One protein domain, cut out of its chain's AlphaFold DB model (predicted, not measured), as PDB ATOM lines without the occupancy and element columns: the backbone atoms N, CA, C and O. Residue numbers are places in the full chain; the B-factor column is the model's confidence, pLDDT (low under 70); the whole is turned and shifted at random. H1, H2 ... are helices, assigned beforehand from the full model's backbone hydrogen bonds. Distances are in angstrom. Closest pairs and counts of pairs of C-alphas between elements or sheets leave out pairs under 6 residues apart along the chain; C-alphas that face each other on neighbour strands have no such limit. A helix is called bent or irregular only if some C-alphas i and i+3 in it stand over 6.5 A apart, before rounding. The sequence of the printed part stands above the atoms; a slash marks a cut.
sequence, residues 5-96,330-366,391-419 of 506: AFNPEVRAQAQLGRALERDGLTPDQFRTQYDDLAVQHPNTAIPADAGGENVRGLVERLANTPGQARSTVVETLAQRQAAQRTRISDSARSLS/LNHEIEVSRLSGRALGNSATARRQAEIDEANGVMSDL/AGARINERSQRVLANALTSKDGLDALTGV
ATOM      1  N   ALA A   5      90.604 -29.234  30.690       48.53
ATOM      2  CA  ALA A   5      90.597 -29.559  29.266       48.53
ATOM      3  C   ALA A   5      89.353 -29.045  28.510       48.53
ATOM      4  O   ALA A   5      89.350 -29.041  27.277       48.53
ATOM      5  N   PHE A   6      88.303 -28.615  29.221       59.28
ATOM      6  CA  PHE A   6      87.063 -28.082  28.644       59.28
ATOM      7  C   PHE A   6      86.890 -26.569  28.835       59.28
ATOM      8  O   PHE A   6      85.845 -26.038  28.471       59.28
ATOM      9  N   ASN A   7      87.886 -25.874  29.395       80.12
ATOM     10  CA  ASN A   7      87.853 -24.422  29.525       80.12
ATOM     11  C   ASN A   7      88.288 -23.768  28.182       80.12
ATOM     12  O   ASN A   7      89.391 -24.058  27.705       80.12
ATOM     13  N   PRO A   8      87.431 -22.942  27.544       78.94
ATOM     14  CA  PRO A   8      87.745 -22.270  26.280       78.94
ATOM     15  C   PRO A   8      88.963 -21.342  26.345       78.94
ATOM     16  O   PRO A   8      89.739 -21.299  25.393       78.94
ATOM     17  N   GLU A   9      89.158 -20.643  27.463       80.69
ATOM     18  CA  GLU A   9      90.260 -19.700  27.667       80.69
ATOM     19  C   GLU A   9      91.615 -20.422  27.724       80.69
ATOM     20  O   GLU A   9      92.549 -20.043  27.024       80.69
ATOM     21  N   VAL A  10      91.707 -21.538  28.454       80.19
ATOM     22  CA  VAL A  10      92.922 -22.373  28.541       80.19
ATOM     23  C   VAL A  10      93.306 -22.942  27.171       80.19
ATOM     24  O   VAL A  10      94.487 -23.050  26.840       80.19
ATOM     25  N   ARG A  11      92.319 -23.301  26.337       80.12
ATOM     26  CA  ARG A  11      92.577 -23.771  24.966       80.12
ATOM     27  C   ARG A  11      93.068 -22.647  24.059       80.12
ATOM     28  O   ARG A  11      94.030 -22.866  23.324       80.12
ATOM     29  N   ALA A  12      92.450 -21.469  24.131       84.06
ATOM     30  CA  ALA A  12      92.892 -20.291  23.391       84.06
ATOM     31  C   ALA A  12      94.325 -19.893  23.784       84.06
ATOM     32  O   ALA A  12      95.168 -19.719  22.906       84.06
ATOM     33  N   GLN A  13      94.643 -19.880  25.082       86.25
ATOM     34  CA  GLN A  13      96.003 -19.667  25.588       86.25
ATOM     35  C   GLN A  13      96.994 -20.692  25.042       86.25
ATOM     36  O   GLN A  13      98.064 -20.318  24.582       86.25
ATOM     37  N   ALA A  14      96.652 -21.982  25.055       83.00
ATOM     38  CA  ALA A  14      97.538 -23.025  24.542       83.00
ATOM     39  C   ALA A  14      97.732 -22.948  23.015       83.00
ATOM     40  O   ALA A  14      98.757 -23.385  22.491       83.00
ATOM     41  N   GLN A  15      96.749 -22.437  22.269       87.19
ATOM     42  CA  GLN A  15      96.892 -22.177  20.835       87.19
ATOM     43  C   GLN A  15      97.798 -20.970  20.578       87.19
ATOM     44  O   GLN A  15      98.743 -21.098  19.802       87.19
ATOM     45  N   LEU A  16      97.555 -19.851  21.266       89.00
ATOM     46  CA  LEU A  16      98.380 -18.649  21.166       89.00
ATOM     47  C   LEU A  16      99.816 -18.915  21.625       89.00
ATOM     48  O   LEU A  16     100.748 -18.626  20.891       89.00
ATOM     49  N   GLY A  17     100.003 -19.546  22.785       87.38
ATOM     50  CA  GLY A  17     101.318 -19.873  23.341       87.38
ATOM     51  C   GLY A  17     102.167 -20.734  22.407       87.38
ATOM     52  O   GLY A  17     103.340 -20.443  22.225       87.38
ATOM     53  N   ARG A  18     101.570 -21.726  21.730       87.12
ATOM     54  CA  ARG A  18     102.277 -22.522  20.710       87.12
ATOM     55  C   ARG A  18     102.650 -21.710  19.471       87.12
ATOM     56  O   ARG A  18     103.663 -22.006  18.849       87.12
ATOM     57  N   ALA A  19     101.825 -20.744  19.069       88.38
ATOM     58  CA  ALA A  19     102.168 -19.857  17.961       88.38
ATOM     59  C   ALA A  19     103.309 -18.908  18.350       88.38
ATOM     60  O   ALA A  19     104.263 -18.786  17.594       88.38
ATOM     61  N   LEU A  20     103.254 -18.336  19.555       91.81
ATOM     62  CA  LEU A  20     104.308 -17.484  20.106       91.81
ATOM     63  C   LEU A  20     105.639 -18.229  20.240       91.81
ATOM     64  O   LEU A  20     106.659 -17.729  19.783       91.81
ATOM     65  N   GLU A  21     105.623 -19.455  20.764       89.50
ATOM     66  CA  GLU A  21     106.817 -20.301  20.873       89.50
ATOM     67  C   GLU A  21     107.466 -20.552  19.501       89.50
ATOM     68  O   GLU A  21     108.682 -20.455  19.362       89.50
ATOM     69  N   ARG A  22     106.656 -20.802  18.463       90.12
ATOM     70  CA  ARG A  22     107.149 -20.966  17.083       90.12
ATOM     71  C   ARG A  22     107.646 -19.667  16.456       90.12
ATOM     72  O   ARG A  22     108.505 -19.722  15.583       90.12
ATOM     73  N   ASP A  23     107.109 -18.530  16.885       90.31
ATOM     74  CA  ASP A  23     107.590 -17.200  16.509       90.31
ATOM     75  C   ASP A  23     108.816 -16.766  17.341       90.31
ATOM     76  O   ASP A  23     109.356 -15.687  17.112       90.31
ATOM     77  N   GLY A  24     109.277 -17.590  18.293       91.62
ATOM     78  CA  GLY A  24     110.396 -17.262  19.180       91.62
ATOM     79  C   GLY A  24     110.071 -16.171  20.207       91.62
ATOM     80  O   GLY A  24     110.982 -15.526  20.720       91.62
ATOM     81  N   LEU A  25     108.786 -15.951  20.497       87.00
ATOM     82  CA  LEU A  25     108.294 -14.918  21.404       87.00
ATOM     83  C   LEU A  25     107.795 -15.522  22.717       87.00
ATOM     84  O   LEU A  25     107.036 -16.492  22.744       87.00
ATOM     85  N   THR A  26     108.157 -14.886  23.827       88.88
ATOM     86  CA  THR A  26     107.490 -15.123  25.112       88.88
ATOM     87  C   THR A  26     106.175 -14.334  25.192       88.88
ATOM     88  O   THR A  26     106.032 -13.303  24.530       88.88
ATOM     89  N   PRO A  27     105.204 -14.758  26.025       86.94
ATOM     90  CA  PRO A  27     103.970 -13.999  26.240       86.94
ATOM     91  C   PRO A  27     104.195 -12.556  26.711       86.94
ATOM     92  O   PRO A  27     103.428 -11.673  26.332       86.94
ATOM     93  N   ASP A  28     105.241 -12.315  27.507       85.75
ATOM     94  CA  ASP A  28     105.573 -10.978  28.005       85.75
ATOM     95  C   ASP A  28     106.165 -10.107  26.893       85.75
ATOM     96  O   ASP A  28     105.703  -8.988  26.691       85.75
ATOM     97  N   GLN A  29     107.093 -10.643  26.089       89.81
ATOM     98  CA  GLN A  29     107.620  -9.934  24.914       89.81
ATOM     99  C   GLN A  29     106.521  -9.585  23.912       89.81
ATOM    100  O   GLN A  29     106.510  -8.479  23.383       89.81
ATOM    101  N   PHE A  30     105.588 -10.506  23.662       91.62
ATOM    102  CA  PHE A  30     104.448 -10.260  22.783       91.62
ATOM    103  C   PHE A  30     103.567  -9.110  23.290       91.62
ATOM    104  O   PHE A  30     103.168  -8.254  22.503       91.62
ATOM    105  N   ARG A  31     103.303  -9.050  24.604       90.06
ATOM    106  CA  ARG A  31     102.567  -7.926  25.205       90.06
ATOM    107  C   ARG A  31     103.316  -6.617  25.072       90.06
ATOM    108  O   ARG A  31     102.724  -5.658  24.602       90.06
ATOM    109  N   THR A  32     104.597  -6.589  25.432       91.25
ATOM    110  CA  THR A  32     105.414  -5.378  25.310       91.25
ATOM    111  C   THR A  32     105.429  -4.875  23.869       91.25
ATOM    112  O   THR A  32     105.161  -3.703  23.637       91.25
ATOM    113  N   GLN A  33     105.625  -5.764  22.890       93.19
ATOM    114  CA  GLN A  33     105.577  -5.394  21.473       93.19
ATOM    115  C   GLN A  33     104.207  -4.853  21.056       93.19
ATOM    116  O   GLN A  33     104.138  -3.887  20.299       93.19
ATOM    117  N   TYR A  34     103.114  -5.448  21.540       94.00
ATOM    118  CA  TYR A  34     101.775  -4.931  21.271       94.00
ATOM    119  C   TYR A  34     101.543  -3.560  21.906       94.00
ATOM    120  O   TYR A  34     101.032  -2.670  21.231       94.00
ATOM    121  N   ASP A  35     101.921  -3.370  23.168       92.00
ATOM    122  CA  ASP A  35     101.757  -2.094  23.861       92.00
ATOM    123  C   ASP A  35     102.581  -0.989  23.175       92.00
ATOM    124  O   ASP A  35     102.052   0.093  22.917       92.00
ATOM    125  N   ASP A  36     103.816  -1.284  22.757       92.44
ATOM    126  CA  ASP A  36     104.659  -0.363  21.985       92.44
ATOM    127  C   ASP A  36     104.033  -0.010  20.625       92.44
ATOM    128  O   ASP A  36     104.041   1.154  20.209       92.44
ATOM    129  N   LEU A  37     103.462  -0.998  19.924       92.75
ATOM    130  CA  LEU A  37     102.742  -0.780  18.666       92.75
ATOM    131  C   LEU A  37     101.464   0.037  18.873       92.75
ATOM    132  O   LEU A  37     101.154   0.896  18.050       92.75
ATOM    133  N   ALA A  38     100.727  -0.201  19.956       91.56
ATOM    134  CA  ALA A  38      99.491   0.507  20.273       91.56
ATOM    135  C   ALA A  38      99.738   1.982  20.616       91.56
ATOM    136  O   ALA A  38      98.923   2.832  20.258       91.56
ATOM    137  N   VAL A  39     100.876   2.297  21.247       91.81
ATOM    138  CA  VAL A  39     101.321   3.682  21.476       91.81
ATOM    139  C   VAL A  39     101.682   4.372  20.158       91.81
ATOM    140  O   VAL A  39     101.327   5.532  19.953       91.81
ATOM    141  N   GLN A  40     102.364   3.670  19.247       88.25
ATOM    142  CA  GLN A  40     102.797   4.231  17.959       88.25
ATOM    143  C   GLN A  40     101.657   4.371  16.940       88.25
ATOM    144  O   GLN A  40     101.640   5.316  16.150       88.25
ATOM    145  N   HIS A  41     100.705   3.439  16.953       89.75
ATOM    146  CA  HIS A  41      99.608   3.345  15.991       89.75
ATOM    147  C   HIS A  41      98.264   3.230  16.720       89.75
ATOM    148  O   HIS A  41      97.590   2.187  16.647       89.75
ATOM    149  N   PRO A  42      97.849   4.303  17.420       83.94
ATOM    150  CA  PRO A  42      96.610   4.295  18.175       83.94
ATOM    151  C   PRO A  42      95.430   3.968  17.256       83.94
ATOM    152  O   PRO A  42      95.372   4.387  16.096       83.94
ATOM    153  N   ASN A  43      94.481   3.191  17.778       78.88
ATOM    154  CA  ASN A  43      93.248   2.785  17.090       78.88
ATOM    155  C   ASN A  43      93.441   1.930  15.819       78.88
ATOM    156  O   ASN A  43      92.470   1.677  15.109       78.88
ATOM    157  N   THR A  44      94.667   1.479  15.520       87.06
ATOM    158  CA  THR A  44      94.959   0.648  14.335       87.06
ATOM    159  C   THR A  44      95.683  -0.638  14.683       87.06
ATOM    160  O   THR A  44      95.374  -1.667  14.079       87.06
ATOM    161  N   ALA A  45      96.625  -0.593  15.627       92.56
ATOM    162  CA  ALA A  45      97.343  -1.778  16.068       92.56
ATOM    163  C   ALA A  45      96.405  -2.762  16.778       92.56
ATOM    164  O   ALA A  45      95.640  -2.392  17.674       92.56
ATOM    165  N   ILE A  46      96.506  -4.034  16.406       95.31
ATOM    166  CA  ILE A  46      95.865  -5.150  17.107       95.31
ATOM    167  C   ILE A  46      96.937  -6.104  17.642       95.31
ATOM    168  O   ILE A  46      98.043  -6.134  17.096       95.31
ATOM    169  N   PRO A  47      96.633  -6.927  18.662       95.06
ATOM    170  CA  PRO A  47      97.596  -7.887  19.200       95.06
ATOM    171  C   PRO A  47      98.253  -8.766  18.132       95.06
ATOM    172  O   PRO A  47      99.448  -9.034  18.200       95.06
ATOM    173  N   ALA A  48      97.513  -9.170  17.099       95.44
ATOM    174  CA  ALA A  48      98.068  -9.975  16.016       95.44
ATOM    175  C   ALA A  48      99.221  -9.317  15.234       95.44
ATOM    176  O   ALA A  48     100.015 -10.039  14.632       95.44
ATOM    177  N   ASP A  49      99.332  -7.984  15.234       94.81
ATOM    178  CA  ASP A  49     100.411  -7.279  14.532       94.81
ATOM    179  C   ASP A  49     101.759  -7.414  15.262       94.81
ATOM    180  O   ASP A  49     102.804  -7.351  14.615       94.81
ATOM    181  N   ALA A  50     101.727  -7.641  16.582       93.38
ATOM    182  CA  ALA A  50     102.898  -7.863  17.436       93.38
ATOM    183  C   ALA A  50     103.459  -9.291  17.337       93.38
ATOM    184  O   ALA A  50     104.497  -9.605  17.908       93.38
ATOM    185  N   GLY A  51     102.739 -10.187  16.660       91.94
ATOM    186  CA  GLY A  51     103.149 -11.568  16.472       91.94
ATOM    187  C   GLY A  51     103.897 -11.791  15.161       91.94
ATOM    188  O   GLY A  51     103.820 -10.998  14.217       91.94
ATOM    189  N   GLY A  52     104.585 -12.929  15.089       93.06
ATOM    190  CA  GLY A  52     105.217 -13.401  13.868       93.06
ATOM    191  C   GLY A  52     104.235 -14.112  12.938       93.06
ATOM    192  O   GLY A  52     103.010 -13.952  12.996       93.06
ATOM    193  N   GLU A  53     104.788 -14.910  12.034       93.25
ATOM    194  CA  GLU A  53     104.018 -15.585  10.994       93.25
ATOM    195  C   GLU A  53     103.035 -16.618  11.565       93.25
ATOM    196  O   GLU A  53     101.938 -16.784  11.030       93.25
ATOM    197  N   ASN A  54     103.358 -17.266  12.689       92.56
ATOM    198  CA  ASN A  54     102.467 -18.250  13.300       92.56
ATOM    199  C   ASN A  54     101.254 -17.585  13.962       92.56
ATOM    200  O   ASN A  54     100.137 -18.090  13.820       92.56
ATOM    201  N   VAL A  55     101.440 -16.456  14.655       94.62
ATOM    202  CA  VAL A  55     100.325 -15.672  15.216       94.62
ATOM    203  C   VAL A  55      99.431 -15.120  14.105       94.62
ATOM    204  O   VAL A  55      98.208 -15.250  14.171       94.62
ATOM    205  N   ARG A  56     100.019 -14.579  13.035       93.94
ATOM    206  CA  ARG A  56      99.264 -14.099  11.863       93.94
ATOM    207  C   ARG A  56      98.512 -15.237  11.167       93.94
ATOM    208  O   ARG A  56      97.356 -15.067  10.784       93.94
ATOM    209  N   GLY A  57      99.110 -16.426  11.103       91.62
ATOM    210  CA  GLY A  57      98.458 -17.642  10.619       91.62
ATOM    211  C   GLY A  57      97.271 -18.096  11.481       91.62
ATOM    212  O   GLY A  57      96.331 -18.700  10.961       91.62
ATOM    213  N   LEU A  58      97.252 -17.790  12.789       92.62
ATOM    214  CA  LEU A  58      96.058 -18.006  13.620       92.62
ATOM    215  C   LEU A  58      94.916 -17.082  13.195       92.62
ATOM    216  O   LEU A  58      93.790 -17.555  13.056       92.62
ATOM    217  N   VAL A  59      95.197 -15.801  12.942       94.50
ATOM    218  CA  VAL A  59      94.191 -14.849  12.443       94.50
ATOM    219  C   VAL A  59      93.629 -15.305  11.100       94.50
ATOM    220  O   VAL A  59      92.411 -15.354  10.936       94.50
ATOM    221  N   GLU A  60      94.490 -15.712  10.164       91.75
ATOM    222  CA  GLU A  60      94.061 -16.245   8.866       91.75
ATOM    223  C   GLU A  60      93.163 -17.479   9.030       91.75
ATOM    224  O   GLU A  60      92.108 -17.580   8.401       91.75
ATOM    225  N   ARG A  61      93.530 -18.410   9.915       90.50
ATOM    226  CA  ARG A  61      92.708 -19.594  10.192       90.50
ATOM    227  C   ARG A  61      91.342 -19.219  10.757       90.50
ATOM    228  O   ARG A  61      90.334 -19.778  10.328       90.50
ATOM    229  N   LEU A  62      91.300 -18.284  11.705       91.38
ATOM    230  CA  LEU A  62      90.057 -17.813  12.315       91.38
ATOM    231  C   LEU A  62      89.166 -17.098  11.295       91.38
ATOM    232  O   LEU A  62      87.963 -17.324  11.302       91.38
ATOM    233  N   ALA A  63      89.737 -16.314  10.379       90.69
ATOM    234  CA  ALA A  63      88.997 -15.664   9.296       90.69
ATOM    235  C   ALA A  63      88.393 -16.664   8.288       90.69
ATOM    236  O   ALA A  63      87.361 -16.384   7.675       90.69
ATOM    237  N   ASN A  64      89.016 -17.834   8.128       85.12
ATOM    238  CA  ASN A  64      88.597 -18.861   7.172       85.12
ATOM    239  C   ASN A  64      87.717 -19.968   7.776       85.12
ATOM    240  O   ASN A  64      87.105 -20.727   7.026       85.12
ATOM    241  N   THR A  65      87.608 -20.052   9.102       83.19
ATOM    242  CA  THR A  65      86.782 -21.060   9.785       83.19
ATOM    243  C   THR A  65      85.370 -20.515  10.032       83.19
ATOM    244  O   THR A  65      85.247 -19.426  10.589       83.19
ATOM    245  N   PRO A  66      84.285 -21.213   9.652       81.12
ATOM    246  CA  PRO A  66      82.922 -20.772   9.955       81.12
ATOM    247  C   PRO A  66      82.676 -20.544  11.459       81.12
ATOM    248  O   PRO A  66      83.151 -21.303  12.302       81.12
ATOM    249  N   GLY A  67      81.926 -19.491  11.804       85.12
ATOM    250  CA  GLY A  67      81.515 -19.191  13.182       85.12
ATOM    251  C   GLY A  67      81.724 -17.735  13.606       85.12
ATOM    252  O   GLY A  67      82.183 -16.891  12.840       85.12
ATOM    253  N   GLN A  68      81.392 -17.434  14.862       88.12
ATOM    254  CA  GLN A  68      81.459 -16.069  15.411       88.12
ATOM    255  C   GLN A  68      82.880 -15.485  15.434       88.12
ATOM    256  O   GLN A  68      83.056 -14.294  15.207       88.12
ATOM    257  N   ALA A  69      83.899 -16.324  15.647       89.88
ATOM    258  CA  ALA A  69      85.301 -15.909  15.616       89.88
ATOM    259  C   ALA A  69      85.698 -15.286  14.267       89.88
ATOM    260  O   ALA A  69      86.405 -14.280  14.228       89.88
ATOM    261  N   ARG A  70      85.187 -15.846  13.164       89.44
ATOM    262  CA  ARG A  70      85.380 -15.297  11.823       89.44
ATOM    263  C   ARG A  70      84.739 -13.936  11.678       89.44
ATOM    264  O   ARG A  70      85.394 -13.046  11.152       89.44
ATOM    265  N   SER A  71      83.491 -13.773  12.119       89.19
ATOM    266  CA  SER A  71      82.809 -12.479  12.038       89.19
ATOM    267  C   SER A  71      83.625 -11.398  12.740       89.19
ATOM    268  O   SER A  71      83.931 -10.390  12.115       89.19
ATOM    269  N   THR A  72      84.094 -11.664  13.964       92.69
ATOM    270  CA  THR A  72      84.964 -10.745  14.713       92.69
ATOM    271  C   THR A  72      86.243 -10.392  13.949       92.69
ATOM    272  O   THR A  72      86.576  -9.214  13.814       92.69
ATOM    273  N   VAL A  73      86.967 -11.390  13.430       94.25
ATOM    274  CA  VAL A  73      88.231 -11.157  12.710       94.25
ATOM    275  C   VAL A  73      88.001 -10.410  11.399       94.25
ATOM    276  O   VAL A  73      88.668  -9.412  11.142       94.25
ATOM    277  N   VAL A  74      87.058 -10.866  10.575       92.19
ATOM    278  CA  VAL A  74      86.764 -10.268   9.267       92.19
ATOM    279  C   VAL A  74      86.288  -8.832   9.425       92.19
ATOM    280  O   VAL A  74      86.778  -7.966   8.706       92.19
ATOM    281  N   GLU A  75      85.387  -8.566  10.370       92.12
ATOM    282  CA  GLU A  75      84.901  -7.216  10.651       92.12
ATOM    283  C   GLU A  75      86.043  -6.299  11.101       92.12
ATOM    284  O   GLU A  75      86.221  -5.228  10.524       92.12
ATOM    285  N   THR A  76      86.880  -6.752  12.042       94.00
ATOM    286  CA  THR A  76      88.033  -5.970  12.513       94.00
ATOM    287  C   THR A  76      88.992  -5.648  11.365       94.00
ATOM    288  O   THR A  76      89.366  -4.493  11.166       94.00
ATOM    289  N   LEU A  77      89.393  -6.648  10.574       93.25
ATOM    290  CA  LEU A  77      90.334  -6.447   9.467       93.25
ATOM    291  C   LEU A  77      89.739  -5.572   8.354       93.25
ATOM    292  O   LEU A  77      90.433  -4.705   7.822       93.25
ATOM    293  N   ALA A  78      88.454  -5.743   8.035       90.50
ATOM    294  CA  ALA A  78      87.754  -4.926   7.049       90.50
ATOM    295  C   ALA A  78      87.652  -3.457   7.487       90.50
ATOM    296  O   ALA A  78      87.950  -2.569   6.692       90.50
ATOM    297  N   GLN A  79      87.298  -3.191   8.751       89.81
ATOM    298  CA  GLN A  79      87.259  -1.833   9.309       89.81
ATOM    299  C   GLN A  79      88.645  -1.178   9.268       89.81
ATOM    300  O   GLN A  79      88.786  -0.037   8.819       89.81
ATOM    301  N   ARG A  80      89.694  -1.916   9.656       90.81
ATOM    302  CA  ARG A  80      91.084  -1.438   9.589       90.81
ATOM    303  C   ARG A  80      91.500  -1.093   8.162       90.81
ATOM    304  O   ARG A  80      92.097  -0.034   7.957       90.81
ATOM    305  N   GLN A  81      91.170  -1.950   7.194       89.31
ATOM    306  CA  GLN A  81      91.490  -1.735   5.783       89.31
ATOM    307  C   GLN A  81      90.702  -0.555   5.195       89.31
ATOM    308  O   GLN A  81      91.278   0.261   4.481       89.31
ATOM    309  N   ALA A  82      89.418  -0.410   5.532       87.19
ATOM    310  CA  ALA A  82      88.593   0.715   5.088       87.19
ATOM    311  C   ALA A  82      89.127   2.065   5.605       87.19
ATOM    312  O   ALA A  82      89.149   3.051   4.870       87.19
ATOM    313  N   ALA A  83      89.628   2.102   6.843       89.50
ATOM    314  CA  ALA A  83      90.186   3.310   7.452       89.50
ATOM    315  C   ALA A  83      91.644   3.621   7.039       89.50
ATOM    316  O   ALA A  83      92.146   4.702   7.351       89.50
ATOM    317  N   GLN A  84      92.327   2.730   6.306       89.56
ATOM    318  CA  GLN A  84      93.724   2.921   5.881       89.56
ATOM    319  C   GLN A  84      93.929   4.211   5.081       89.56
ATOM    320  O   GLN A  84      94.897   4.937   5.301       89.56
ATOM    321  N   ARG A  85      93.004   4.512   4.162       89.75
ATOM    322  CA  ARG A  85      93.042   5.731   3.344       89.75
ATOM    323  C   ARG A  85      93.175   6.981   4.210       89.75
ATOM    324  O   ARG A  85      94.031   7.824   3.939       89.75
ATOM    325  N   THR A  86      92.326   7.085   5.227       91.12
ATOM    326  CA  THR A  86      92.282   8.224   6.144       91.12
ATOM    327  C   THR A  86      93.591   8.327   6.917       91.12
ATOM    328  O   THR A  86      94.237   9.364   6.864       91.12
ATOM    329  N   ARG A  87      94.072   7.224   7.503       91.81
ATOM    330  CA  ARG A  87      95.317   7.224   8.290       91.81
ATOM    331  C   ARG A  87      96.551   7.608   7.482       91.81
ATOM    332  O   ARG A  87      97.359   8.406   7.948       91.81
ATOM    333  N   ILE A  88      96.688   7.089   6.260       92.00
ATOM    334  CA  ILE A  88      97.800   7.458   5.373       92.00
ATOM    335  C   ILE A  88      97.706   8.937   4.980       92.00
ATOM    336  O   ILE A  88      98.720   9.631   4.988       92.00
ATOM    337  N   SER A  89      96.504   9.433   4.672       92.50
ATOM    338  CA  SER A  89      96.293  10.840   4.303       92.50
ATOM    339  C   SER A  89      96.589  11.790   5.468       92.50
ATOM    340  O   SER A  89      97.248  12.811   5.279       92.50
ATOM    341  N   ASP A  90      96.155  11.439   6.677       92.75
ATOM    342  CA  ASP A  90      96.362  12.235   7.888       92.75
ATOM    343  C   ASP A  90      97.827  12.213   8.329       92.75
ATOM    344  O   ASP A  90      98.383  13.254   8.684       92.75
ATOM    345  N   SER A  91      98.491  11.058   8.233       93.12
ATOM    346  CA  SER A  91      99.938  10.939   8.441       93.12
ATOM    347  C   SER A  91     100.709  11.805   7.440       93.12
ATOM    348  O   SER A  91     101.564  12.596   7.833       93.12
ATOM    349  N   ALA A  92     100.339  11.757   6.154       93.75
ATOM    350  CA  ALA A  92     100.971  12.563   5.116       93.75
ATOM    351  C   ALA A  92     100.813  14.070   5.384       93.75
ATOM    352  O   ALA A  92     101.789  14.809   5.287       93.75
ATOM    353  N   ARG A  93      99.619  14.541   5.773       94.56
ATOM    354  CA  ARG A  93      99.377  15.956   6.127       94.56
ATOM    355  C   ARG A  93     100.120  16.380   7.390       94.56
ATOM    356  O   ARG A  93     100.866  17.353   7.365       94.56
ATOM    357  N   SER A  94      99.946  15.640   8.482       94.31
ATOM    358  CA  SER A  94     100.508  16.004   9.788       94.31
ATOM    359  C   SER A  94     102.036  16.017   9.786       94.31
ATOM    360  O   SER A  94     102.633  16.967  10.284       94.31
ATOM    361  N   LEU A  95     102.677  15.015   9.178       95.50
ATOM    362  CA  LEU A  95     104.139  14.916   9.138       95.50
ATOM    363  C   LEU A  95     104.770  15.876   8.128       95.50
ATOM    364  O   LEU A  95     105.918  16.276   8.303       95.50
ATOM    365  N   SER A  96     104.039  16.259   7.080       94.62
ATOM    366  CA  SER A  96     104.498  17.281   6.138       94.62
ATOM    367  C   SER A  96     104.279  18.703   6.669       94.62
ATOM    368  O   SER A  96     104.961  19.621   6.224       94.62
ATOM    369  N   LEU A 330     104.055   3.941   7.358       93.94
ATOM    370  CA  LEU A 330     103.874   3.268   6.079       93.94
ATOM    371  C   LEU A 330     104.198   1.773   6.178       93.94
ATOM    372  O   LEU A 330     103.468   0.954   5.624       93.94
ATOM    373  N   ASN A 331     105.269   1.403   6.885       94.25
ATOM    374  CA  ASN A 331     105.627   0.005   7.113       94.25
ATOM    375  C   ASN A 331     104.548  -0.722   7.917       94.25
ATOM    376  O   ASN A 331     104.166  -1.826   7.535       94.25
ATOM    377  N   HIS A 332     104.005  -0.093   8.963       92.94
ATOM    378  CA  HIS A 332     102.880  -0.655   9.704       92.94
ATOM    379  C   HIS A 332     101.670  -0.879   8.789       92.94
ATOM    380  O   HIS A 332     101.154  -1.990   8.727       92.94
ATOM    381  N   GLU A 333     101.271   0.115   7.991       93.25
ATOM    382  CA  GLU A 333     100.148  -0.027   7.052       93.25
ATOM    383  C   GLU A 333     100.367  -1.123   5.998       93.25
ATOM    384  O   GLU A 333      99.417  -1.806   5.605       93.25
ATOM    385  N   ILE A 334     101.611  -1.339   5.559       93.62
ATOM    386  CA  ILE A 334     101.959  -2.451   4.663       93.62
ATOM    387  C   ILE A 334     101.695  -3.791   5.358       93.62
ATOM    388  O   ILE A 334     101.115  -4.689   4.747       93.62
ATOM    389  N   GLU A 335     102.094  -3.935   6.623       92.31
ATOM    390  CA  GLU A 335     101.831  -5.145   7.408       92.31
ATOM    391  C   GLU A 335     100.331  -5.360   7.644       92.31
ATOM    392  O   GLU A 335      99.840  -6.476   7.447       92.31
ATOM    393  N   VAL A 336      99.582  -4.294   7.951       91.75
ATOM    394  CA  VAL A 336      98.116  -4.338   8.078       91.75
ATOM    395  C   VAL A 336      97.475  -4.839   6.785       91.75
ATOM    396  O   VAL A 336      96.674  -5.774   6.815       91.75
ATOM    397  N   SER A 337      97.853  -4.282   5.631       91.75
ATOM    398  CA  SER A 337      97.310  -4.720   4.342       91.75
ATOM    399  C   SER A 337      97.736  -6.131   3.954       91.75
ATOM    400  O   SER A 337      96.936  -6.860   3.367       91.75
ATOM    401  N   ARG A 338      98.950  -6.568   4.310       91.50
ATOM    402  CA  ARG A 338      99.385  -7.961   4.114       91.50
ATOM    403  C   ARG A 338      98.543  -8.929   4.938       91.50
ATOM    404  O   ARG A 338      98.117  -9.954   4.409       91.50
ATOM    405  N   LEU A 339      98.292  -8.626   6.212       91.38
ATOM    406  CA  LEU A 339      97.464  -9.468   7.076       91.38
ATOM    407  C   LEU A 339      96.015  -9.520   6.576       91.38
ATOM    408  O   LEU A 339      95.480 -10.610   6.369       91.38
ATOM    409  N   SER A 340      95.412  -8.358   6.310       90.88
ATOM    410  CA  SER A 340      94.051  -8.252   5.777       90.88
ATOM    411  C   SER A 340      93.911  -8.962   4.431       90.88
ATOM    412  O   SER A 340      92.981  -9.739   4.240       90.88
ATOM    413  N   GLY A 341      94.859  -8.771   3.510       88.62
ATOM    414  CA  GLY A 341      94.850  -9.419   2.200       88.62
ATOM    415  C   GLY A 341      94.894 -10.946   2.288       88.62
ATOM    416  O   GLY A 341      94.112 -11.613   1.612       88.62
ATOM    417  N   ARG A 342      95.743 -11.506   3.160       87.50
ATOM    418  CA  ARG A 342      95.819 -12.962   3.378       87.50
ATOM    419  C   ARG A 342      94.545 -13.520   4.006       87.50
ATOM    420  O   ARG A 342      93.959 -14.464   3.480       87.50
ATOM    421  N   ALA A 343      94.086 -12.902   5.092       88.25
ATOM    422  CA  ALA A 343      92.927 -13.372   5.844       88.25
ATOM    423  C   ALA A 343      91.607 -13.234   5.064       88.25
ATOM    424  O   ALA A 343      90.739 -14.099   5.164       88.25
ATOM    425  N   LEU A 344      91.445 -12.166   4.276       85.62
ATOM    426  CA  LEU A 344      90.214 -11.897   3.526       85.62
ATOM    427  C   LEU A 344      90.234 -12.519   2.117       85.62
ATOM    428  O   LEU A 344      89.194 -12.979   1.636       85.62
ATOM    429  N   GLY A 345      91.396 -12.567   1.455       75.25
ATOM    430  CA  GLY A 345      91.538 -12.945   0.042       75.25
ATOM    431  C   GLY A 345      91.487 -14.449  -0.249       75.25
ATOM    432  O   GLY A 345      90.870 -14.859  -1.231       75.25
ATOM    433  N   ASN A 346      92.041 -15.296   0.624       63.28
ATOM    434  CA  ASN A 346      92.133 -16.756   0.406       63.28
ATOM    435  C   ASN A 346      90.814 -17.517   0.629       63.28
ATOM    436  O   ASN A 346      90.736 -18.748   0.563       63.28
ATOM    437  N   SER A 347      89.748 -16.780   0.894       57.59
ATOM    438  CA  SER A 347      88.569 -17.309   1.542       57.59
ATOM    439  C   SER A 347      87.716 -18.186   0.615       57.59
ATOM    440  O   SER A 347      87.135 -19.150   1.078       57.59
ATOM    441  N   ALA A 348      87.649 -17.992  -0.706       56.28
ATOM    442  CA  ALA A 348      86.701 -18.766  -1.535       56.28
ATOM    443  C   ALA A 348      86.980 -20.277  -1.637       56.28
ATOM    444  O   ALA A 348      86.040 -21.070  -1.674       56.28
ATOM    445  N   THR A 349      88.242 -20.694  -1.685       60.47
ATOM    446  CA  THR A 349      88.603 -22.119  -1.789       60.47
ATOM    447  C   THR A 349      88.766 -22.746  -0.409       60.47
ATOM    448  O   THR A 349      88.223 -23.822  -0.172       60.47
ATOM    449  N   ALA A 350      89.401 -22.037   0.531       55.88
ATOM    450  CA  ALA A 350      89.518 -22.486   1.916       55.88
ATOM    451  C   ALA A 350      88.149 -22.595   2.611       55.88
ATOM    452  O   ALA A 350      87.923 -23.563   3.327       55.88
ATOM    453  N   ARG A 351      87.203 -21.674   2.348       62.34
ATOM    454  CA  ARG A 351      85.817 -21.760   2.857       62.34
ATOM    455  C   ARG A 351      85.098 -22.982   2.323       62.34
ATOM    456  O   ARG A 351      84.509 -23.699   3.110       62.34
ATOM    457  N   ARG A 352      85.177 -23.233   1.011       61.44
ATOM    458  CA  ARG A 352      84.546 -24.413   0.406       61.44
ATOM    459  C   ARG A 352      85.111 -25.691   1.013       61.44
ATOM    460  O   ARG A 352      84.340 -26.575   1.348       61.44
ATOM    461  N   GLN A 353      86.425 -25.761   1.226       62.31
ATOM    462  CA  GLN A 353      87.036 -26.912   1.888       62.31
ATOM    463  C   GLN A 353      86.616 -27.029   3.359       62.31
ATOM    464  O   GLN A 353      86.237 -28.111   3.781       62.31
ATOM    465  N   ALA A 354      86.604 -25.934   4.124       59.50
ATOM    466  CA  ALA A 354      86.190 -25.941   5.527       59.50
ATOM    467  C   ALA A 354      84.699 -26.281   5.706       59.50
ATOM    468  O   ALA A 354      84.351 -27.020   6.618       59.50
ATOM    469  N   GLU A 355      83.830 -25.794   4.818       60.56
ATOM    470  CA  GLU A 355      82.403 -26.140   4.770       60.56
ATOM    471  C   GLU A 355      82.204 -27.611   4.380       60.56
ATOM    472  O   GLU A 355      81.365 -28.289   4.967       60.56
ATOM    473  N   ILE A 356      83.006 -28.134   3.445       59.41
ATOM    474  CA  ILE A 356      83.037 -29.560   3.095       59.41
ATOM    475  C   ILE A 356      83.540 -30.400   4.278       59.41
ATOM    476  O   ILE A 356      82.966 -31.446   4.555       59.41
ATOM    477  N   ASP A 357      84.567 -29.961   5.003       57.69
ATOM    478  CA  ASP A 357      85.133 -30.672   6.157       57.69
ATOM    479  C   ASP A 357      84.192 -30.637   7.379       57.69
ATOM    480  O   ASP A 357      84.131 -31.598   8.156       57.69
ATOM    481  N   GLU A 358      83.428 -29.553   7.540       55.12
ATOM    482  CA  GLU A 358      82.354 -29.416   8.528       55.12
ATOM    483  C   GLU A 358      81.148 -30.296   8.162       55.12
ATOM    484  O   GLU A 358      80.644 -31.028   9.018       55.12
ATOM    485  N   ALA A 359      80.743 -30.312   6.887       52.91
ATOM    486  CA  ALA A 359      79.674 -31.170   6.374       52.91
ATOM    487  C   ALA A 359      80.044 -32.666   6.392       52.91
ATOM    488  O   ALA A 359      79.189 -33.508   6.669       52.91
ATOM    489  N   ASN A 360      81.316 -33.004   6.159       47.19
ATOM    490  CA  ASN A 360      81.827 -34.379   6.142       47.19
ATOM    491  C   ASN A 360      82.329 -34.874   7.509       47.19
ATOM    492  O   ASN A 360      82.732 -36.029   7.628       47.19
ATOM    493  N   GLY A 361      82.281 -34.038   8.550       45.53
ATOM    494  CA  GLY A 361      82.541 -34.428   9.933       45.53
ATOM    495  C   GLY A 361      83.964 -34.930  10.204       45.53
ATOM    496  O   GLY A 361      84.172 -36.128  10.351       45.53
ATOM    497  N   VAL A 362      84.921 -34.006  10.365       47.16
ATOM    498  CA  VAL A 362      86.164 -34.132  11.174       47.16
ATOM    499  C   VAL A 362      86.728 -35.565  11.294       47.16
ATOM    500  O   VAL A 362      86.725 -36.163  12.371       47.16
ATOM    501  N   MET A 363      87.252 -36.117  10.196       38.75
ATOM    502  CA  MET A 363      88.088 -37.329  10.234       38.75
ATOM    503  C   MET A 363      89.595 -36.997  10.192       38.75
ATOM    504  O   MET A 363      90.414 -37.810  10.602       38.75
ATOM    505  N   SER A 364      89.995 -35.796   9.762       39.31
ATOM    506  CA  SER A 364      91.413 -35.492   9.496       39.31
ATOM    507  C   SER A 364      92.249 -35.239  10.766       39.31
ATOM    508  O   SER A 364      93.287 -35.870  10.965       39.31
ATOM    509  N   ASP A 365      91.763 -34.415  11.701       40.19
ATOM    510  CA  ASP A 365      92.578 -33.978  12.855       40.19
ATOM    511  C   ASP A 365      92.616 -34.999  14.017       40.19
ATOM    512  O   ASP A 365      93.402 -34.882  14.957       40.19
ATOM    513  N   LEU A 366      91.791 -36.052  13.948       38.56
ATOM    514  CA  LEU A 366      91.813 -37.178  14.893       38.56
ATOM    515  C   LEU A 366      92.659 -38.361  14.397       38.56
ATOM    516  O   LEU A 366      93.154 -39.133  15.220       38.56
ATOM    517  N   ALA A 391      78.877 -31.228  21.722       51.78
ATOM    518  CA  ALA A 391      79.576 -30.689  22.891       51.78
ATOM    519  C   ALA A 391      81.026 -30.285  22.564       51.78
ATOM    520  O   ALA A 391      81.489 -29.244  23.023       51.78
ATOM    521  N   GLY A 392      81.726 -31.069  21.734       56.91
ATOM    522  CA  GLY A 392      83.082 -30.749  21.271       56.91
ATOM    523  C   GLY A 392      83.119 -29.531  20.346       56.91
ATOM    524  O   GLY A 392      83.945 -28.638  20.550       56.91
ATOM    525  N   ALA A 393      82.174 -29.453  19.402       64.81
ATOM    526  CA  ALA A 393      82.036 -28.330  18.473       64.81
ATOM    527  C   ALA A 393      81.799 -26.995  19.203       64.81
ATOM    528  O   ALA A 393      82.511 -26.023  18.965       64.81
ATOM    529  N   ARG A 394      80.890 -26.969  20.190       67.69
ATOM    530  CA  ARG A 394      80.598 -25.763  20.992       67.69
ATOM    531  C   ARG A 394      81.792 -25.267  21.811       67.69
ATOM    532  O   ARG A 394      81.944 -24.065  22.013       67.69
ATOM    533  N   ILE A 395      82.632 -26.169  22.322       70.38
ATOM    534  CA  ILE A 395      83.828 -25.784  23.093       70.38
ATOM    535  C   ILE A 395      84.910 -25.233  22.161       70.38
ATOM    536  O   ILE A 395      85.579 -24.263  22.516       70.38
ATOM    537  N   ASN A 396      85.061 -25.820  20.972       77.44
ATOM    538  CA  ASN A 396      85.970 -25.311  19.951       77.44
ATOM    539  C   ASN A 396      85.558 -23.904  19.489       77.44
ATOM    540  O   ASN A 396      86.383 -22.997  19.511       77.44
ATOM    541  N   GLU A 397      84.274 -23.691  19.198       81.62
ATOM    542  CA  GLU A 397      83.737 -22.385  18.793       81.62
ATOM    543  C   GLU A 397      83.968 -21.303  19.866       81.62
ATOM    544  O   GLU A 397      84.411 -20.194  19.563       81.62
ATOM    545  N   ARG A 398      83.736 -21.625  21.148       85.56
ATOM    546  CA  ARG A 398      84.012 -20.699  22.261       85.56
ATOM    547  C   ARG A 398      85.498 -20.366  22.376       85.56
ATOM    548  O   ARG A 398      85.838 -19.203  22.565       85.56
ATOM    549  N   SER A 399      86.376 -21.361  22.240       86.62
ATOM    550  CA  SER A 399      87.829 -21.151  22.293       86.62
ATOM    551  C   SER A 399      88.308 -20.281  21.133       86.62
ATOM    552  O   SER A 399      89.137 -19.402  21.341       86.62
ATOM    553  N   GLN A 400      87.779 -20.500  19.929       90.38
ATOM    554  CA  GLN A 400      88.093 -19.688  18.756       90.38
ATOM    555  C   GLN A 400      87.615 -18.247  18.925       90.38
ATOM    556  O   GLN A 400      88.324 -17.334  18.525       90.38
ATOM    557  N   ARG A 401      86.454 -18.024  19.554       90.88
ATOM    558  CA  ARG A 401      85.961 -16.671  19.854       90.88
ATOM    559  C   ARG A 401      86.862 -15.940  20.847       90.88
ATOM    560  O   ARG A 401      87.195 -14.784  20.624       90.88
ATOM    561  N   VAL A 402      87.277 -16.622  21.915       91.38
ATOM    562  CA  VAL A 402      88.230 -16.068  22.886       91.38
ATOM    563  C   VAL A 402      89.556 -15.728  22.199       91.38
ATOM    564  O   VAL A 402      90.084 -14.639  22.400       91.38
ATOM    565  N   LEU A 403      90.066 -16.623  21.347       93.31
ATOM    566  CA  LEU A 403      91.297 -16.382  20.597       93.31
ATOM    567  C   LEU A 403      91.152 -15.239  19.580       93.31
ATOM    568  O   LEU A 403      92.064 -14.433  19.462       93.31
ATOM    569  N   ALA A 404      90.018 -15.146  18.879       95.38
ATOM    570  CA  ALA A 404      89.725 -14.044  17.966       95.38
ATOM    571  C   ALA A 404      89.781 -12.709  18.704       95.38
ATOM    572  O   ALA A 404      90.589 -11.869  18.332       95.38
ATOM    573  N   ASN A 405      89.031 -12.568  19.802       95.25
ATOM    574  CA  ASN A 405      89.059 -11.360  20.626       95.25
ATOM    575  C   ASN A 405      90.480 -11.039  21.107       95.25
ATOM    576  O   ASN A 405      90.912  -9.898  21.020       95.25
ATOM    577  N   ALA A 406      91.235 -12.043  21.565       94.25
ATOM    578  CA  ALA A 406      92.605 -11.843  22.035       94.25
ATOM    579  C   ALA A 406      93.593 -11.407  20.950       94.25
ATOM    580  O   ALA A 406      94.608 -10.793  21.263       94.25
ATOM    581  N   LEU A 407      93.318 -11.730  19.688       95.56
ATOM    582  CA  LEU A 407      94.151 -11.347  18.551       95.56
ATOM    583  C   LEU A 407      93.705 -10.030  17.905       95.56
ATOM    584  O   LEU A 407      94.507  -9.399  17.216       95.56
ATOM    585  N   THR A 408      92.456  -9.608  18.121       94.94
ATOM    586  CA  THR A 408      91.860  -8.433  17.471       94.94
ATOM    587  C   THR A 408      91.622  -7.247  18.400       94.94
ATOM    588  O   THR A 408      91.418  -6.148  17.893       94.94
ATOM    589  N   SER A 409      91.660  -7.418  19.727       93.69
ATOM    590  CA  SER A 409      91.459  -6.318  20.679       93.69
ATOM    591  C   SER A 409      92.319  -6.427  21.942       93.69
ATOM    592  O   SER A 409      92.634  -7.522  22.413       93.69
ATOM    593  N   LYS A 410      92.664  -5.265  22.521       91.38
ATOM    594  CA  LYS A 410      93.375  -5.167  23.807       91.38
ATOM    595  C   LYS A 410      92.603  -5.863  24.925       91.38
ATOM    596  O   LYS A 410      93.144  -6.749  25.574       91.38
ATOM    597  N   ASP A 411      91.320  -5.538  25.072       90.44
ATOM    598  CA  ASP A 411      90.460  -6.121  26.109       90.44
ATOM    599  C   ASP A 411      90.390  -7.648  26.005       90.44
ATOM    600  O   ASP A 411      90.373  -8.352  27.014       90.44
ATOM    601  N   GLY A 412      90.378  -8.182  24.778       89.81
ATOM    602  CA  GLY A 412      90.419  -9.619  24.546       89.81
ATOM    603  C   GLY A 412      91.744 -10.240  24.982       89.81
ATOM    604  O   GLY A 412      91.745 -11.322  25.576       89.81
ATOM    605  N   LEU A 413      92.866  -9.568  24.707       90.50
ATOM    606  CA  LEU A 413      94.195 -10.024  25.112       90.50
ATOM    607  C   LEU A 413      94.341 -10.001  26.638       90.50
ATOM    608  O   LEU A 413      94.848 -10.960  27.227       90.50
ATOM    609  N   ASP A 414      93.846  -8.944  27.275       87.31
ATOM    610  CA  ASP A 414      93.877  -8.766  28.724       87.31
ATOM    611  C   ASP A 414      92.991  -9.809  29.420       87.31
ATOM    612  O   ASP A 414      93.443 -10.485  30.354       87.31
ATOM    613  N   ALA A 415      91.782 -10.044  28.897       82.50
ATOM    614  CA  ALA A 415      90.865 -11.079  29.373       82.50
ATOM    615  C   ALA A 415      91.438 -12.495  29.219       82.50
ATOM    616  O   ALA A 415      91.212 -13.346  30.084       82.50
ATOM    617  N   LEU A 416      92.220 -12.751  28.162       79.50
ATOM    618  CA  LEU A 416      92.909 -14.027  27.990       79.50
ATOM    619  C   LEU A 416      93.929 -14.258  29.110       79.50
ATOM    620  O   LEU A 416      94.109 -15.393  29.527       79.50
ATOM    621  N   THR A 417      94.559 -13.213  29.645       61.59
ATOM    622  CA  THR A 417      95.483 -13.311  30.793       61.59
ATOM    623  C   THR A 417      94.795 -13.457  32.143       61.59
ATOM    624  O   THR A 417      95.364 -14.060  33.052       61.59
ATOM    625  N   GLY A 418      93.578 -12.924  32.279       49.28
ATOM    626  CA  GLY A 418      92.810 -12.906  33.529       49.28
ATOM    627  C   GLY A 418      92.373 -14.284  34.045       49.28
ATOM    628  O   GLY A 418      91.934 -14.409  35.187       49.28
ATOM    629  N   VAL A 419      92.521 -15.341  33.239       41.41
ATOM    630  CA  VAL A 419      92.247 -16.733  33.615       41.41
ATOM    631  C   VAL A 419      93.562 -17.509  33.582       41.41
ATOM    632  O   VAL A 419      93.993 -17.970  32.534       41.41
TER     633      VAL A 419
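This is residues 5 to 96, 330 to 366 and 391 to 419 of the 506 residues of an uncharacterized protein of Pseudomonas syringae pv. tomato (UniProt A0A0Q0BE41). Crossed helices pack round the short helix H4, with H1 on one side of it and H6 on the other, while H8 and H5a, one arm of the bent helix H5, lie side by side. The other arm, H5b, reaches toward one end of the longest axis and H7 toward the other. The printed part has 158 residues with nine named helices, H1 to H9 along the chain, and no named strand: all helix. It is compact, radius of gyration of the C-alphas 16.3 A, with an elongated outline of 57 by 34 by 24 A.

H5, residues 68 to 96, was assigned as one helix by its hydrogen bonds but is bent: C-alphas 82 and 85 are 6.9 A apart, and arms H5a, residues 68 to 82, and H5b, residues 85 to 96, stand at a steep tilt of 42 degrees. H5a touches H8, residues 391 to 408, the same way at a shallow tilt of 22 degrees; the closest C-alphas, Ala 69 and Arg 401, are 4.4 A apart. H4, residues 53 to 64, is the hub, touching six helices. It touches residues 339 to 344 alone of H6, residues 330 to 345, with closest C-alphas Glu 60 and Ala 343 at 4.3 A. Every O i to N i+4 pair is within hydrogen-bond range in H4, H5a, H5b, H6 and H8.

H1, residues 8 to 22, begins at C-alpha 8 (87.745, -22.270, 26.280) and is 21.5 A long. H2 is residues 27 to 40, H3 47 to 50 and H7 347 to 359. H9, residues 410 to 417, ends at C-alpha 417 (95.483, -13.311, 30.793).

Residues 97 to 329 and 367 to 390 are cut out, with C-alpha gaps of 14.0 A and 16.0 A. No link printed whole is long. Residues 346 to 366 are among those under pLDDT 70.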